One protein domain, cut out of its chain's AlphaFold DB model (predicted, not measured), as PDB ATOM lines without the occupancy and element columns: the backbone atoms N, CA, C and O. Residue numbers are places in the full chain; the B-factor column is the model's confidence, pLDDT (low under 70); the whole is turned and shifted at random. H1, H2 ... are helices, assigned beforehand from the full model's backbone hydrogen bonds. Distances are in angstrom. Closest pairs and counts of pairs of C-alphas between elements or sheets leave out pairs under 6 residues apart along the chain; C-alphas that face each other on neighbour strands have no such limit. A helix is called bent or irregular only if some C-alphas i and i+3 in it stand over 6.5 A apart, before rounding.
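This is residues 53 to 159 of the 292 residues of an uncharacterized protein of Lasiodiplodia theobromae (UniProt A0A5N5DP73). Helices make a ring: H1 and H2 form one side, H3 turns the corner, H5 runs back and H6 crosses the other end, packing on H1. H4 packs on H6, and residues 153 to 159 stick out. The printed part has 107 residues, six named helices, H1 to H6 in order, no named strand; it is all helix and compact, radius of gyration of the C-alphas 15.0 A, spans 40 by 33 by 25 A.

Find C-alpha 53 at (-12.296, -34.708, -31.799), where H1, residues 53 to 61, begins; H2, 66 to 71, H3, 73 to 83, and H4, 98 to 108, follow. H5, 121 to 136, 24.9 A long, is irregular: C-alphas 122 and 125 are 8.3 A apart. H6, 138 to 158, 29.7 A long, ends at (0.613, -38.039, -44.222).

See H6 touch H1 with residues 145 to 152 alone, about perpendicular at 75 degrees; the closest C-alphas, Leu 53 and Ala 149, are 6.2 A apart. H4 has 5 of 7 O i to N i+4 pairs within hydrogen-bond range, H5 7 of 12.

Links H3 to H4 and H4 to H5 are long; 33 residues have pLDDT under 70.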
ATOM      1  N   LEU A  53     -11.940 -35.435 -33.017       81.88
ATOM      2  CA  LEU A  53     -12.296 -34.708 -31.799       81.88
ATOM      3  C   LEU A  53     -12.025 -35.529 -30.533       81.88
ATOM      4  O   LEU A  53     -11.510 -34.995 -29.555       81.88
ATOM      5  N   THR A  54     -12.319 -36.829 -30.567       80.81
ATOM      6  CA  THR A  54     -12.022 -37.749 -29.466       80.81
ATOM      7  C   THR A  54     -10.516 -37.907 -29.289       80.81
ATOM      8  O   THR A  54     -10.044 -37.894 -28.161       80.81
ATOM      9  N   THR A  55      -9.754 -37.969 -30.383       81.12
ATOM     10  CA  THR A  55      -8.285 -37.995 -30.363       81.12
ATOM     11  C   THR A  55      -7.702 -36.735 -29.728       81.12
ATOM     12  O   THR A  55      -6.814 -36.828 -28.881       81.12
ATOM     13  N   ILE A  56      -8.224 -35.555 -30.082       84.44
ATOM     14  CA  ILE A  56      -7.816 -34.288 -29.455       84.44
ATOM     15  C   ILE A  56      -8.170 -34.291 -27.968       84.44
ATOM     16  O   ILE A  56      -7.339 -33.919 -27.145       84.44
ATOM     17  N   TYR A  57      -9.377 -34.731 -27.611       85.81
ATOM     18  CA  TYR A  57      -9.799 -34.819 -26.216       85.81
ATOM     19  C   TYR A  57      -8.876 -35.731 -25.404       85.81
ATOM     20  O   TYR A  57      -8.400 -35.322 -24.347       85.81
ATOM     21  N   THR A  58      -8.562 -36.923 -25.920       84.75
ATOM     22  CA  THR A  58      -7.608 -37.817 -25.263       84.75
ATOM     23  C   THR A  58      -6.245 -37.147 -25.157       84.75
ATOM     24  O   THR A  58      -5.724 -37.050 -24.064       84.75
ATOM     25  N   ALA A  59      -5.712 -36.532 -26.213       83.44
ATOM     26  CA  ALA A  59      -4.408 -35.867 -26.135       83.44
ATOM     27  C   ALA A  59      -4.337 -34.730 -25.088       83.44
ATOM     28  O   ALA A  59      -3.263 -34.442 -24.562       83.44
ATOM     29  N   LEU A  60      -5.461 -34.070 -24.789       87.25
ATOM     30  CA  LEU A  60      -5.526 -32.956 -23.837       87.25
ATOM     31  C   LEU A  60      -5.775 -33.379 -22.388       87.25
ATOM     32  O   LEU A  60      -5.319 -32.678 -21.485       87.25
ATOM     33  N   PHE A  61      -6.513 -34.469 -22.170       87.81
ATOM     34  CA  PHE A  61      -7.051 -34.832 -20.853       87.81
ATOM     35  C   PHE A  61      -6.797 -36.290 -20.446       87.81
ATOM     36  O   PHE A  61      -7.258 -36.702 -19.384       87.81
ATOM     37  N   SER A  62      -6.107 -37.082 -21.268       85.25
ATOM     38  CA  SER A  62      -5.754 -38.468 -20.946       85.25
ATOM     39  C   SER A  62      -4.700 -38.571 -19.849       85.25
ATOM     40  O   SER A  62      -4.075 -37.585 -19.445       85.25
ATOM     41  N   ASN A  63      -4.430 -39.800 -19.432       82.12
ATOM     42  CA  ASN A  63      -3.231 -40.135 -18.688       82.12
ATOM     43  C   ASN A  63      -1.984 -39.705 -19.486       82.12
ATOM     44  O   ASN A  63      -1.950 -39.824 -20.718       82.12
ATOM     45  N   ASN A  64      -0.980 -39.155 -18.808       80.00
ATOM     46  CA  ASN A  64       0.195 -38.488 -19.387       80.00
ATOM     47  C   ASN A  64      -0.098 -37.243 -20.248       80.00
ATOM     48  O   ASN A  64       0.789 -36.762 -20.960       80.00
ATOM     49  N   SER A  65      -1.321 -36.704 -20.218       85.38
ATOM     50  CA  SER A  65      -1.602 -35.405 -20.835       85.38
ATOM     51  C   SER A  65      -0.897 -34.274 -20.085       85.38
ATOM     52  O   SER A  65      -0.357 -34.457 -18.996       85.38
ATOM     53  N   PHE A  66      -0.931 -33.069 -20.652       82.88
ATOM     54  CA  PHE A  66      -0.349 -31.884 -20.023       82.88
ATOM     55  C   PHE A  66      -0.812 -31.711 -18.570       82.88
ATOM     56  O   PHE A  66       0.016 -31.562 -17.680       82.88
ATOM     57  N   LEU A  67      -2.119 -31.780 -18.301       84.06
ATOM     58  CA  LEU A  67      -2.631 -31.602 -16.939       84.06
ATOM     59  C   LEU A  67      -2.133 -32.683 -15.975       84.06
ATOM     60  O   LEU A  67      -1.829 -32.373 -14.825       84.06
ATOM     61  N   ASP A  68      -2.025 -33.920 -16.452       84.31
ATOM     62  CA  ASP A  68      -1.551 -35.052 -15.661       84.31
ATOM     63  C   ASP A  68      -0.050 -34.935 -15.354       84.31
ATOM     64  O   ASP A  68       0.348 -34.965 -14.188       84.31
ATOM     65  N   ALA A  69       0.768 -34.636 -16.369       80.75
ATOM     66  CA  ALA A  69       2.201 -34.376 -16.211       80.75
ATOM     67  C   ALA A  69       2.472 -33.237 -15.216       80.75
ATOM     68  O   ALA A  69       3.401 -33.302 -14.417       80.75
ATOM     69  N   TRP A  70       1.630 -32.204 -15.217       77.12
ATOM     70  CA  TRP A  70       1.738 -31.074 -14.297       77.12
ATOM     71  C   TRP A  70       1.252 -31.354 -12.877       77.12
ATOM     72  O   TRP A  70       1.656 -30.650 -11.943       77.12
ATOM     73  N   SER A  71       0.401 -32.363 -12.708       81.25
ATOM     74  CA  SER A  71      -0.026 -32.828 -11.393       81.25
ATOM     75  C   SER A  71       1.091 -33.582 -10.661       81.25
ATOM     76  O   SER A  71       1.128 -33.558  -9.428       81.25
ATOM     77  N   ASP A  72       2.050 -34.162 -11.396       82.50
ATOM     78  CA  ASP A  72       3.202 -34.861 -10.829       82.50
ATOM     79  C   ASP A  72       4.225 -33.869 -10.217       82.50
ATOM     80  O   ASP A  72       4.800 -33.022 -10.918       82.50
ATOM     81  N   PRO A  73       4.520 -33.968  -8.903       78.19
ATOM     82  CA  PRO A  73       5.562 -33.172  -8.256       78.19
ATOM     83  C   PRO A  73       6.942 -33.318  -8.912       78.19
ATOM     84  O   PRO A  73       7.722 -32.362  -8.905       78.19
ATOM     85  N   SER A  74       7.254 -34.484  -9.483       78.94
ATOM     86  CA  SER A  74       8.549 -34.759 -10.110       78.94
ATOM     87  C   SER A  74       8.771 -33.877 -11.345       78.94
ATOM     88  O   SER A  74       9.818 -33.230 -11.465       78.94
ATOM     89  N   TYR A  75       7.748 -33.729 -12.190       75.88
ATOM     90  CA  TYR A  75       7.773 -32.852 -13.358       75.88
ATOM     91  C   TYR A  75       7.965 -31.391 -12.949       75.88
ATOM     92  O   TYR A  75       8.834 -30.699 -13.479       75.88
ATOM     93  N   ARG A  76       7.247 -30.936 -11.916       70.75
ATOM     94  CA  ARG A  76       7.381 -29.565 -11.393       70.75
ATOM     95  C   ARG A  76       8.802 -29.257 -10.923       70.75
ATOM     96  O   ARG A  76       9.298 -28.160 -11.177       70.75
ATOM     97  N   THR A  77       9.468 -30.218 -10.277       71.12
ATOM     98  CA  THR A  77      10.871 -30.056  -9.855       71.12
ATOM     99  C   THR A  77      11.855 -30.070 -11.023       71.12
ATOM    100  O   THR A  77      12.839 -29.330 -11.005       71.12
ATOM    101  N   TYR A  78      11.595 -30.875 -12.059       72.00
ATOM    102  CA  TYR A  78      12.398 -30.868 -13.282       72.00
ATOM    103  C   TYR A  78      12.366 -29.488 -13.931       72.00
ATOM    104  O   TYR A  78      13.425 -28.925 -14.221       72.00
ATOM    105  N   VAL A  79      11.174 -28.910 -14.086       66.69
ATOM    106  CA  VAL A  79      11.078 -27.613 -14.746       66.69
ATOM    107  C   VAL A  79      11.595 -26.476 -13.861       66.69
ATOM    108  O   VAL A  79      12.339 -25.628 -14.339       66.69
ATOM    109  N   SER A  80      11.366 -26.505 -12.542       64.62
ATOM    110  CA  SER A  80      11.949 -25.497 -11.638       64.62
ATOM    111  C   SER A  80      13.483 -25.477 -11.646       64.62
ATOM    112  O   SER A  80      14.091 -24.426 -11.460       64.62
ATOM    113  N   ASN A  81      14.124 -26.630 -11.855       61.78
ATOM    114  CA  ASN A  81      15.584 -26.724 -11.920       61.78
ATOM    115  C   ASN A  81      16.150 -26.175 -13.243       61.78
ATOM    116  O   ASN A  81      17.295 -25.720 -13.265       61.78
ATOM    117  N   ALA A  82      15.362 -26.164 -14.324       59.12
ATOM    118  CA  ALA A  82      15.735 -25.521 -15.585       59.12
ATOM    119  C   ALA A  82      15.782 -23.981 -15.451       59.12
ATOM    120  O   ALA A  82      16.733 -23.348 -15.927       59.12
ATOM    121  N   VAL A  83      14.867 -23.397 -14.666       55.69
ATOM    122  CA  VAL A  83      14.764 -21.947 -14.385       55.69
ATOM    123  C   VAL A  83      16.010 -21.364 -13.716       55.69
ATOM    124  O   VAL A  83      16.342 -20.191 -13.905       55.69
ATOM    125  N   GLN A  84      16.762 -22.170 -12.958       52.00
ATOM    126  CA  GLN A  84      17.960 -21.691 -12.261       52.00
ATOM    127  C   GLN A  84      19.087 -21.258 -13.228       52.00
ATOM    128  O   GLN A  84      20.068 -20.627 -12.819       52.00
ATOM    129  N   SER A  85      18.924 -21.510 -14.532       50.38
ATOM    130  CA  SER A  85      19.833 -21.105 -15.602       50.38
ATOM    131  C   SER A  85      19.540 -19.709 -16.192       50.38
ATOM    132  O   SER A  85      19.354 -19.575 -17.386       50.38
ATOM    133  N   ARG A  86      19.566 -18.637 -15.381       47.34
ATOM    134  CA  ARG A  86      19.850 -17.211 -15.747       47.34
ATOM    135  C   ARG A  86      19.211 -16.544 -16.994       47.34
ATOM    136  O   ARG A  86      19.557 -15.395 -17.270       47.34
ATOM    137  N   TYR A  87      18.290 -17.170 -17.716       51.84
ATOM    138  CA  TYR A  87      17.721 -16.658 -18.965       51.84
ATOM    139  C   TYR A  87      16.197 -16.587 -18.857       51.84
ATOM    140  O   TYR A  87      15.484 -17.536 -19.168       51.84
ATOM    141  N   THR A  88      15.689 -15.426 -18.447       50.38
ATOM    142  CA  THR A  88      14.258 -15.104 -18.270       50.38
ATOM    143  C   THR A  88      13.504 -14.924 -19.600       50.38
ATOM    144  O   THR A  88      12.747 -13.971 -19.770       50.38
ATOM    145  N   GLY A  89      13.752 -15.789 -20.583       55.38
ATOM    146  CA  GLY A  89      13.143 -15.702 -21.914       55.38
ATOM    147  C   GLY A  89      13.256 -16.971 -22.758       55.38
ATOM    148  O   GLY A  89      12.989 -16.919 -23.956       55.38
ATOM    149  N   LEU A  90      13.683 -18.092 -22.170       63.34
ATOM    150  CA  LEU A  90      13.678 -19.384 -22.852       63.34
ATOM    151  C   LEU A  90      12.322 -20.055 -22.658       63.34
ATOM    152  O   LEU A  90      11.794 -20.100 -21.549       63.34
ATOM    153  N   CYS A  91      11.776 -20.569 -23.756       72.38
ATOM    154  CA  CYS A  91      10.565 -21.360 -23.709       72.38
ATOM    155  C   CYS A  91      10.880 -22.787 -23.302       72.38
ATOM    156  O   CYS A  91      11.476 -23.523 -24.089       72.38
ATOM    157  N   GLU A  92      10.523 -23.153 -22.075       70.50
ATOM    158  CA  GLU A  92      10.788 -24.492 -21.551       70.50
ATOM    159  C   GLU A  92       9.751 -25.485 -22.064       70.50
ATOM    160  O   GLU A  92      10.107 -26.592 -22.469       70.50
ATOM    161  N   ASP A  93       8.486 -25.059 -22.103       73.00
ATOM    162  CA  ASP A  93       7.384 -25.878 -22.588       73.00
ATOM    163  C   ASP A  93       6.304 -25.029 -23.276       73.00
ATOM    164  O   ASP A  93       6.155 -23.828 -23.019       73.00
ATOM    165  N   VAL A  94       5.558 -25.655 -24.182       77.50
ATOM    166  CA  VAL A  94       4.507 -25.009 -24.973       77.50
ATOM    167  C   VAL A  94       3.157 -25.518 -24.506       77.50
ATOM    168  O   VAL A  94       2.924 -26.720 -24.407       77.50
ATOM    169  N   LEU A  95       2.233 -24.594 -24.263       80.12
ATOM    170  CA  LEU A  95       0.878 -24.954 -23.871       80.12
ATOM    171  C   LEU A  95       0.175 -25.733 -24.992       80.12
ATOM    172  O   LEU A  95       0.218 -25.302 -26.152       80.12
ATOM    173  N   PRO A  96      -0.532 -26.831 -24.671       83.19
ATOM    174  CA  PRO A  96      -1.330 -27.551 -25.650       83.19
ATOM    175  C   PRO A  96      -2.315 -26.607 -26.335       83.19
ATOM    176  O   PRO A  96      -3.012 -25.830 -25.678       83.19
ATOM    177  N   MET A  97      -2.346 -26.658 -27.669       81.81
ATOM    178  CA  MET A  97      -3.114 -25.752 -28.534       81.81
ATOM    179  C   MET A  97      -2.761 -24.258 -28.422       81.81
ATOM    180  O   MET A  97      -3.366 -23.455 -29.129       81.81
ATOM    181  N   GLY A  98      -1.766 -23.869 -27.621       80.50
ATOM    182  CA  GLY A  98      -1.342 -22.480 -27.434       80.50
ATOM    183  C   GLY A  98      -1.099 -21.734 -28.752       80.50
ATOM    184  O   GLY A  98      -1.751 -20.712 -28.966       80.50
ATOM    185  N   PRO A  99      -0.268 -22.255 -29.677       79.69
ATOM    186  CA  PRO A  99       0.002 -21.585 -30.952       79.69
ATOM    187  C   PRO A  99      -1.249 -21.415 -31.828       79.69
ATOM    188  O   PRO A  99      -1.407 -20.408 -32.513       79.69
ATOM    189  N   VAL A 100      -2.162 -22.392 -31.794       83.12
ATOM    190  CA  VAL A 100      -3.411 -22.362 -32.571       83.12
ATOM    191  C   VAL A 100      -4.363 -21.316 -31.996       83.12
ATOM    192  O   VAL A 100      -4.921 -20.509 -32.734       83.12
ATOM    193  N   ILE A 101      -4.524 -21.298 -30.673       81.38
ATOM    194  CA  ILE A 101      -5.366 -20.325 -29.968       81.38
ATOM    195  C   ILE A 101      -4.817 -18.908 -30.167       81.38
ATOM    196  O   ILE A 101      -5.594 -17.985 -30.424       81.38
ATOM    197  N   GLU A 102      -3.494 -18.729 -30.102       79.19
ATOM    198  CA  GLU A 102      -2.844 -17.441 -30.349       79.19
ATOM    199  C   GLU A 102      -3.090 -16.947 -31.776       79.19
ATOM    200  O   GLU A 102      -3.446 -15.783 -31.950       79.19
ATOM    201  N   ALA A 103      -2.991 -17.816 -32.787       77.44
ATOM    202  CA  ALA A 103      -3.253 -17.440 -34.177       77.44
ATOM    203  C   ALA A 103      -4.666 -16.858 -34.368       77.44
ATOM    204  O   ALA A 103      -4.846 -15.843 -35.048       77.44
ATOM    205  N   PHE A 104      -5.673 -17.442 -33.713       76.06
ATOM    206  CA  PHE A 104      -7.033 -16.903 -33.752       76.06
ATOM    207  C   PHE A 104      -7.177 -15.637 -32.902       76.06
ATOM    208  O   PHE A 104      -7.794 -14.672 -33.347       76.06
ATOM    209  N   ARG A 105      -6.569 -15.579 -31.715       72.75
ATOM    210  CA  ARG A 105      -6.689 -14.426 -30.809       72.75
ATOM    211  C   ARG A 105      -5.956 -13.183 -31.319       72.75
ATOM    212  O   ARG A 105      -6.496 -12.089 -31.177       72.75
ATOM    213  N   ALA A 106      -4.794 -13.329 -31.957       62.81
ATOM    214  CA  ALA A 106      -4.032 -12.227 -32.555       62.81
ATOM    215  C   ALA A 106      -4.832 -11.473 -33.633       62.81
ATOM    216  O   ALA A 106      -4.604 -10.286 -33.860       62.81
ATOM    217  N   THR A 107      -5.817 -12.141 -34.239       59.16
ATOM    218  CA  THR A 107      -6.752 -11.536 -35.197       59.16
ATOM    219  C   THR A 107      -7.791 -10.636 -34.503       59.16
ATOM    220  O   THR A 107      -8.278  -9.686 -35.112       59.16
ATOM    221  N   TYR A 108      -8.116 -10.893 -33.227       55.28
ATOM    222  CA  TYR A 108      -9.218 -10.239 -32.505       55.28
ATOM    223  C   TYR A 108      -8.795  -9.306 -31.360       55.28
ATOM    224  O   TYR A 108      -9.544  -8.382 -31.058       55.28
ATOM    225  N   ASN A 109      -7.645  -9.509 -30.704       52.91
ATOM    226  CA  ASN A 109      -7.124  -8.616 -29.658       52.91
ATOM    227  C   ASN A 109      -5.629  -8.857 -29.385       52.91
ATOM    228  O   ASN A 109      -5.187  -9.991 -29.221       52.91
ATOM    229  N   SER A 110      -4.864  -7.776 -29.209       48.28
ATOM    230  CA  SER A 110      -3.408  -7.756 -28.980       48.28
ATOM    231  C   SER A 110      -2.953  -8.244 -27.591       48.28
ATOM    232  O   SER A 110      -1.923  -7.795 -27.084       48.28
ATOM    233  N   ARG A 111      -3.723  -9.109 -26.921       51.06
ATOM    234  CA  ARG A 111      -3.268  -9.752 -25.681       51.06
ATOM    235  C   ARG A 111      -2.556 -11.038 -26.058       51.06
ATOM    236  O   ARG A 111      -3.205 -11.993 -26.476       51.06
ATOM    237  N   THR A 112      -1.240 -11.036 -25.882       53.16
ATOM    238  CA  THR A 112      -0.380 -12.214 -25.967       53.16
ATOM    239  C   THR A 112      -0.914 -13.271 -25.005       53.16
ATOM    240  O   THR A 112      -0.754 -13.166 -23.787       53.16
ATOM    241  N   THR A 113      -1.601 -14.282 -25.528       56.06
ATOM    242  CA  THR A 113      -1.700 -15.553 -24.816       56.06
ATOM    243  C   THR A 113      -0.278 -16.055 -24.704       56.06
ATOM    244  O   THR A 113       0.363 -16.264 -25.727       56.06
ATOM    245  N   ASN A 114       0.242 -16.174 -23.484       61.06
ATOM    246  CA  ASN A 114       1.538 -16.798 -23.266       61.06
ATOM    247  C   ASN A 114       1.433 -18.232 -23.785       61.06
ATOM    248  O   ASN A 114       0.941 -19.097 -23.081       61.06
ATOM    249  N   VAL A 115       1.823 -18.465 -25.038       70.31
ATOM    250  CA  VAL A 115       1.951 -19.803 -25.645       70.31
ATOM    251  C   VAL A 115       3.079 -20.579 -24.984       70.31
ATOM    252  O   VAL A 115       3.107 -21.807 -24.980       70.31
ATOM    253  N   CYS A 116       3.984 -19.819 -24.390       73.69
ATOM    254  CA  CYS A 116       5.194 -20.276 -23.789       73.69
ATOM    255  C   CYS A 116       5.112 -20.275 -22.262       73.69
ATOM    256  O   CYS A 116       4.747 -19.268 -21.646       73.69
ATOM    257  N   LEU A 117       5.522 -21.387 -21.665       72.38
ATOM    258  CA  LEU A 117       5.757 -21.511 -20.236       72.38
ATOM    259  C   LEU A 117       7.214 -21.112 -19.969       72.38
ATOM    260  O   LEU A 117       8.145 -21.853 -20.274       72.38
ATOM    261  N   SER A 118       7.399 -19.902 -19.443       62.38
ATOM    262  CA  SER A 118       8.677 -19.397 -18.928       62.38
ATOM    263  C   SER A 118       8.538 -19.339 -17.415       62.38
ATOM    264  O   SER A 118       7.760 -18.526 -16.910       62.38
ATOM    265  N   MET A 119       9.194 -20.238 -16.685       61.66
ATOM    266  CA  MET A 119       8.768 -20.498 -15.313       61.66
ATOM    267  C   MET A 119       9.365 -19.584 -14.250       61.66
ATOM    268  O   MET A 119      10.562 -19.331 -14.182       61.66
ATOM    269  N   ASP A 120       8.464 -19.203 -13.347       57.81
ATOM    270  CA  ASP A 120       8.650 -19.254 -11.904       57.81
ATOM    271  C   ASP A 120       7.680 -20.351 -11.403       57.81
ATOM    272  O   ASP A 120       6.462 -20.247 -11.592       57.81
ATOM    273  N   ALA A 121       8.202 -21.449 -10.845       54.06
ATOM    274  CA  ALA A 121       7.437 -22.654 -10.480       54.06
ATOM    275  C   ALA A 121       6.392 -22.427  -9.361       54.06
ATOM    276  O   ALA A 121       5.616 -23.327  -9.023       54.06
ATOM    277  N   SER A 122       6.360 -21.221  -8.791       58.97
ATOM    278  CA  SER A 122       5.390 -20.781  -7.788       58.97
ATOM    279  C   SER A 122       3.991 -20.490  -8.356       58.97
ATOM    280  O   SER A 122       3.024 -20.532  -7.602       58.97
ATOM    281  N   ASN A 123       3.848 -20.266  -9.670       68.38
ATOM    282  CA  ASN A 123       2.593 -19.792 -10.283       68.38
ATOM    283  C   ASN A 123       1.927 -20.790 -11.250       68.38
ATOM    284  O   ASN A 123       1.173 -20.397 -12.140       68.38
ATOM    285  N   VAL A 124       2.187 -22.088 -11.097       69.75
ATOM    286  CA  VAL A 124       1.657 -23.140 -11.992       69.75
ATOM    287  C   VAL A 124       0.131 -23.121 -12.069       69.75
ATOM    288  O   VAL A 124      -0.435 -23.169 -13.158       69.75
ATOM    289  N   GLU A 125      -0.537 -22.980 -10.922       75.88
ATOM    290  CA  GLU A 125      -2.001 -22.919 -10.845       75.88
ATOM    291  C   GLU A 125      -2.561 -21.762 -11.677       75.88
ATOM    292  O   GLU A 125      -3.562 -21.917 -12.372       75.88
ATOM    293  N   MET A 126      -1.868 -20.620 -11.679       75.06
ATOM    294  CA  MET A 126      -2.245 -19.459 -12.477       75.06
ATOM    295  C   MET A 126      -2.102 -19.736 -13.977       75.06
ATOM    296  O   MET A 126      -2.982 -19.357 -14.744       75.06
ATOM    297  N   PHE A 127      -1.042 -20.422 -14.417       74.88
ATOM    298  CA  PHE A 127      -0.867 -20.766 -15.834       74.88
ATOM    299  C   PHE A 127      -1.905 -21.777 -16.320       74.88
ATOM    300  O   PHE A 127      -2.478 -21.585 -17.393       74.88
ATOM    301  N   VAL A 128      -2.203 -22.803 -15.518       79.19
ATOM    302  CA  VAL A 128      -3.269 -23.768 -15.826       79.19
ATOM    303  C   VAL A 128      -4.628 -23.067 -15.859       79.19
ATOM    304  O   VAL A 128      -5.398 -23.282 -16.793       79.19
ATOM    305  N   ALA A 129      -4.908 -22.164 -14.913       80.94
ATOM    306  CA  ALA A 129      -6.141 -21.378 -14.903       80.94
ATOM    307  C   ALA A 129      -6.255 -20.449 -16.123       80.94
ATOM    308  O   ALA A 129      -7.322 -20.363 -16.731       80.94
ATOM    309  N   ILE A 130      -5.165 -19.787 -16.530       78.38
ATOM    310  CA  ILE A 130      -5.129 -18.954 -17.742       78.38
ATOM    311  C   ILE A 130      -5.359 -19.815 -18.984       78.38
ATOM    312  O   ILE A 130      -6.138 -19.428 -19.855       78.38
ATOM    313  N   TRP A 131      -4.733 -20.986 -19.069       81.25
ATOM    314  CA  TRP A 131      -4.950 -21.911 -20.174       81.25
ATOM    315  C   TRP A 131      -6.409 -22.376 -20.244       81.25
ATOM    316  O   TRP A 131      -7.047 -22.176 -21.278       81.25
ATOM    317  N   LEU A 132      -6.966 -22.863 -19.129       84.88
ATOM    318  CA  LEU A 132      -8.372 -23.266 -19.008       84.88
ATOM    319  C   LEU A 132      -9.335 -22.113 -19.310       84.88
ATOM    320  O   LEU A 132     -10.390 -22.339 -19.895       84.88
ATOM    321  N   SER A 133      -8.973 -20.867 -18.992       83.56
ATOM    322  CA  SER A 133      -9.808 -19.703 -19.310       83.56
ATOM    323  C   SER A 133     -10.012 -19.505 -20.815       83.56
ATOM    324  O   SER A 133     -11.032 -18.946 -21.217       83.56
ATOM    325  N   ASN A 134      -9.113 -20.014 -21.671       79.44
ATOM    326  CA  ASN A 134      -9.333 -19.980 -23.120       79.44
ATOM    327  C   ASN A 134     -10.509 -20.866 -23.541       79.44
ATOM    328  O   ASN A 134     -11.154 -20.560 -24.538       79.44
ATOM    329  N   PHE A 135     -10.846 -21.893 -22.754       83.75
ATOM    330  CA  PHE A 135     -11.999 -22.751 -23.021       83.75
ATOM    331  C   PHE A 135     -13.344 -22.068 -22.766       83.75
ATOM    332  O   PHE A 135     -14.369 -22.553 -23.242       83.75
ATOM    333  N   ALA A 136     -13.352 -20.933 -22.059       86.44
ATOM    334  CA  ALA A 136     -14.563 -20.147 -21.853       86.44
ATOM    335  C   ALA A 136     -15.021 -19.421 -23.132       86.44
ATOM    336  O   ALA A 136     -16.206 -19.116 -23.267       86.44
ATOM    337  N   ASP A 137     -14.113 -19.155 -24.076       85.56
ATOM    338  CA  ASP A 137     -14.453 -18.543 -25.361       85.56
ATOM    339  C   ASP A 137     -14.855 -19.623 -26.376       85.56
ATOM    340  O   ASP A 137     -14.023 -20.278 -27.014       85.56
ATOM    341  N   ALA A 138     -16.167 -19.820 -26.511       86.31
ATOM    342  CA  ALA A 138     -16.729 -20.853 -27.370       86.31
ATOM    343  C   ALA A 138     -16.386 -20.659 -28.856       86.31
ATOM    344  O   ALA A 138     -16.293 -21.647 -29.586       86.31
ATOM    345  N   ASP A 139     -16.201 -19.423 -29.323       86.25
ATOM    346  CA  ASP A 139     -15.976 -19.145 -30.742       86.25
ATOM    347  C   ASP A 139     -14.515 -19.389 -31.125       86.25
ATOM    348  O   ASP A 139     -14.251 -20.091 -32.110       86.25
ATOM    349  N   ILE A 140     -13.573 -18.918 -30.300       83.06
ATOM    350  CA  ILE A 140     -12.140 -19.184 -30.495       83.06
ATOM    351  C   ILE A 140     -11.863 -20.683 -30.390       83.06
ATOM    352  O   ILE A 140     -11.197 -21.248 -31.261       83.06
ATOM    353  N   MET A 141     -12.413 -21.363 -29.382       85.75
ATOM    354  CA  MET A 141     -12.190 -22.802 -29.230       85.75
ATOM    355  C   MET A 141     -12.822 -23.619 -30.344       85.75
ATOM    356  O   MET A 141     -12.222 -24.590 -30.798       85.75
ATOM    357  N   ARG A 142     -14.004 -23.235 -30.836       87.44
ATOM    358  CA  ARG A 142     -14.619 -23.922 -31.978       87.44
ATOM    359  C   ARG A 142     -13.742 -23.805 -33.226       87.44
ATOM    360  O   ARG A 142     -13.607 -24.786 -33.956       87.44
ATOM    361  N   ALA A 143     -13.132 -22.645 -33.468       86.69
ATOM    362  CA  ALA A 143     -12.181 -22.461 -34.563       86.69
ATOM    363  C   ALA A 143     -10.889 -23.270 -34.346       86.69
ATOM    364  O   ALA A 143     -10.464 -24.004 -35.243       86.69
ATOM    365  N   ALA A 144     -10.325 -23.221 -33.136       86.94
ATOM    366  CA  ALA A 144      -9.119 -23.957 -32.777       86.94
ATOM    367  C   ALA A 144      -9.309 -25.478 -32.889       86.94
ATOM    368  O   ALA A 144      -8.460 -26.157 -33.461       86.94
ATOM    369  N   PHE A 145     -10.443 -26.021 -32.433       88.81
ATOM    370  CA  PHE A 145     -10.756 -27.446 -32.565       88.81
ATOM    371  C   PHE A 145     -10.996 -27.874 -34.008       88.81
ATOM    372  O   PHE A 145     -10.589 -28.968 -34.382       88.81
ATOM    373  N   ARG A 146     -11.609 -27.029 -34.847       88.88
ATOM    374  CA  ARG A 146     -11.740 -27.318 -36.285       88.88
ATOM    375  C   ARG A 146     -10.377 -27.407 -36.962       88.88
ATOM    376  O   ARG A 146     -10.146 -28.335 -37.730       88.88
ATOM    377  N   MET A 147      -9.475 -26.478 -36.651       87.38
ATOM    378  CA  MET A 147      -8.110 -26.500 -37.175       87.38
ATOM    379  C   MET A 147      -7.323 -27.703 -36.645       87.38
ATOM    380  O   MET A 147      -6.660 -28.388 -37.415       87.38
ATOM    381  N   ALA A 148      -7.438 -28.007 -35.353       85.25
ATOM    382  CA  ALA A 148      -6.811 -29.179 -34.759       85.25
ATOM    383  C   ALA A 148      -7.339 -30.484 -35.371       85.25
ATOM    384  O   ALA A 148      -6.549 -31.374 -35.665       85.25
ATOM    385  N   ALA A 149      -8.646 -30.588 -35.629       85.06
ATOM    386  CA  ALA A 149      -9.241 -31.754 -36.276       85.06
ATOM    387  C   ALA A 149      -8.749 -31.909 -37.720       85.06
ATOM    388  O   ALA A 149      -8.463 -33.022 -38.155       85.06
ATOM    389  N   PHE A 150      -8.598 -30.797 -38.443       86.38
ATOM    390  CA  PHE A 150      -7.986 -30.798 -39.768       86.38
ATOM    391  C   PHE A 150      -6.534 -31.297 -39.720       86.38
ATOM    392  O   PHE A 150      -6.195 -32.209 -40.463       86.38
ATOM    393  N   MET A 151      -5.707 -30.771 -38.808       83.19
ATOM    394  CA  MET A 151      -4.309 -31.202 -38.656       83.19
ATOM    395  C   MET A 151      -4.191 -32.664 -38.208       83.19
ATOM    396  O   MET A 151      -3.312 -33.379 -38.675       83.19
ATOM    397  N   ALA A 152      -5.080 -33.132 -37.326       78.75
ATOM    398  CA  ALA A 152      -5.114 -34.530 -36.901       78.75
ATOM    399  C   ALA A 152      -5.410 -35.461 -38.085       78.75
ATOM    400  O   ALA A 152      -4.737 -36.476 -38.256       78.75
ATOM    401  N   ASN A 153      -6.368 -35.082 -38.935       78.44
ATOM    402  CA  ASN A 153      -6.654 -35.816 -40.163       78.44
ATOM    403  C   ASN A 153      -5.467 -35.761 -41.130       78.44
ATOM    404  O   ASN A 153      -5.082 -36.791 -41.669       78.44
ATOM    405  N   GLU A 154      -4.863 -34.588 -41.325       78.81
ATOM    406  CA  GLU A 154      -3.695 -34.414 -42.191       78.81
ATOM    407  C   GLU A 154      -2.530 -35.311 -41.760       78.81
ATOM    408  O   GLU A 154      -1.980 -36.023 -42.590       78.81
ATOM    409  N   ILE A 155      -2.188 -35.352 -40.469       68.69
ATOM    410  CA  ILE A 155      -1.113 -36.218 -39.962       68.69
ATOM    411  C   ILE A 155      -1.430 -37.692 -40.225       68.69
ATOM    412  O   ILE A 155      -0.540 -38.426 -40.647       68.69
ATOM    413  N   ASN A 156      -2.681 -38.111 -40.032       67.94
ATOM    414  CA  ASN A 156      -3.095 -39.483 -40.320       67.94
ATOM    415  C   ASN A 156      -2.953 -39.813 -41.821       67.94
ATOM    416  O   ASN A 156      -2.443 -40.864 -42.189       67.94
ATOM    417  N   PHE A 157      -3.304 -38.873 -42.705       67.88
ATOM    418  CA  PHE A 157      -3.108 -39.034 -44.149       67.88
ATOM    419  C   PHE A 157      -1.645 -38.947 -44.590       67.88
ATOM    420  O   PHE A 157      -1.292 -39.505 -45.623       67.88
ATOM    421  N   LEU A 158      -0.791 -38.233 -43.860       68.12
ATOM    422  CA  LEU A 158       0.613 -38.039 -44.222       68.12
ATOM    423  C   LEU A 158       1.541 -39.102 -43.631       68.12
ATOM    424  O   LEU A 158       2.701 -39.158 -44.042       68.12
ATOM    425  N   GLN A 159       1.075 -39.939 -42.701       59.84
ATOM    426  CA  GLN A 159       1.873 -41.028 -42.147       59.84
ATOM    427  C   GLN A 159       1.924 -42.217 -43.122       59.84
ATOM    428  O   GLN A 159       0.914 -42.888 -43.336       59.84
TER     429      GLN A 159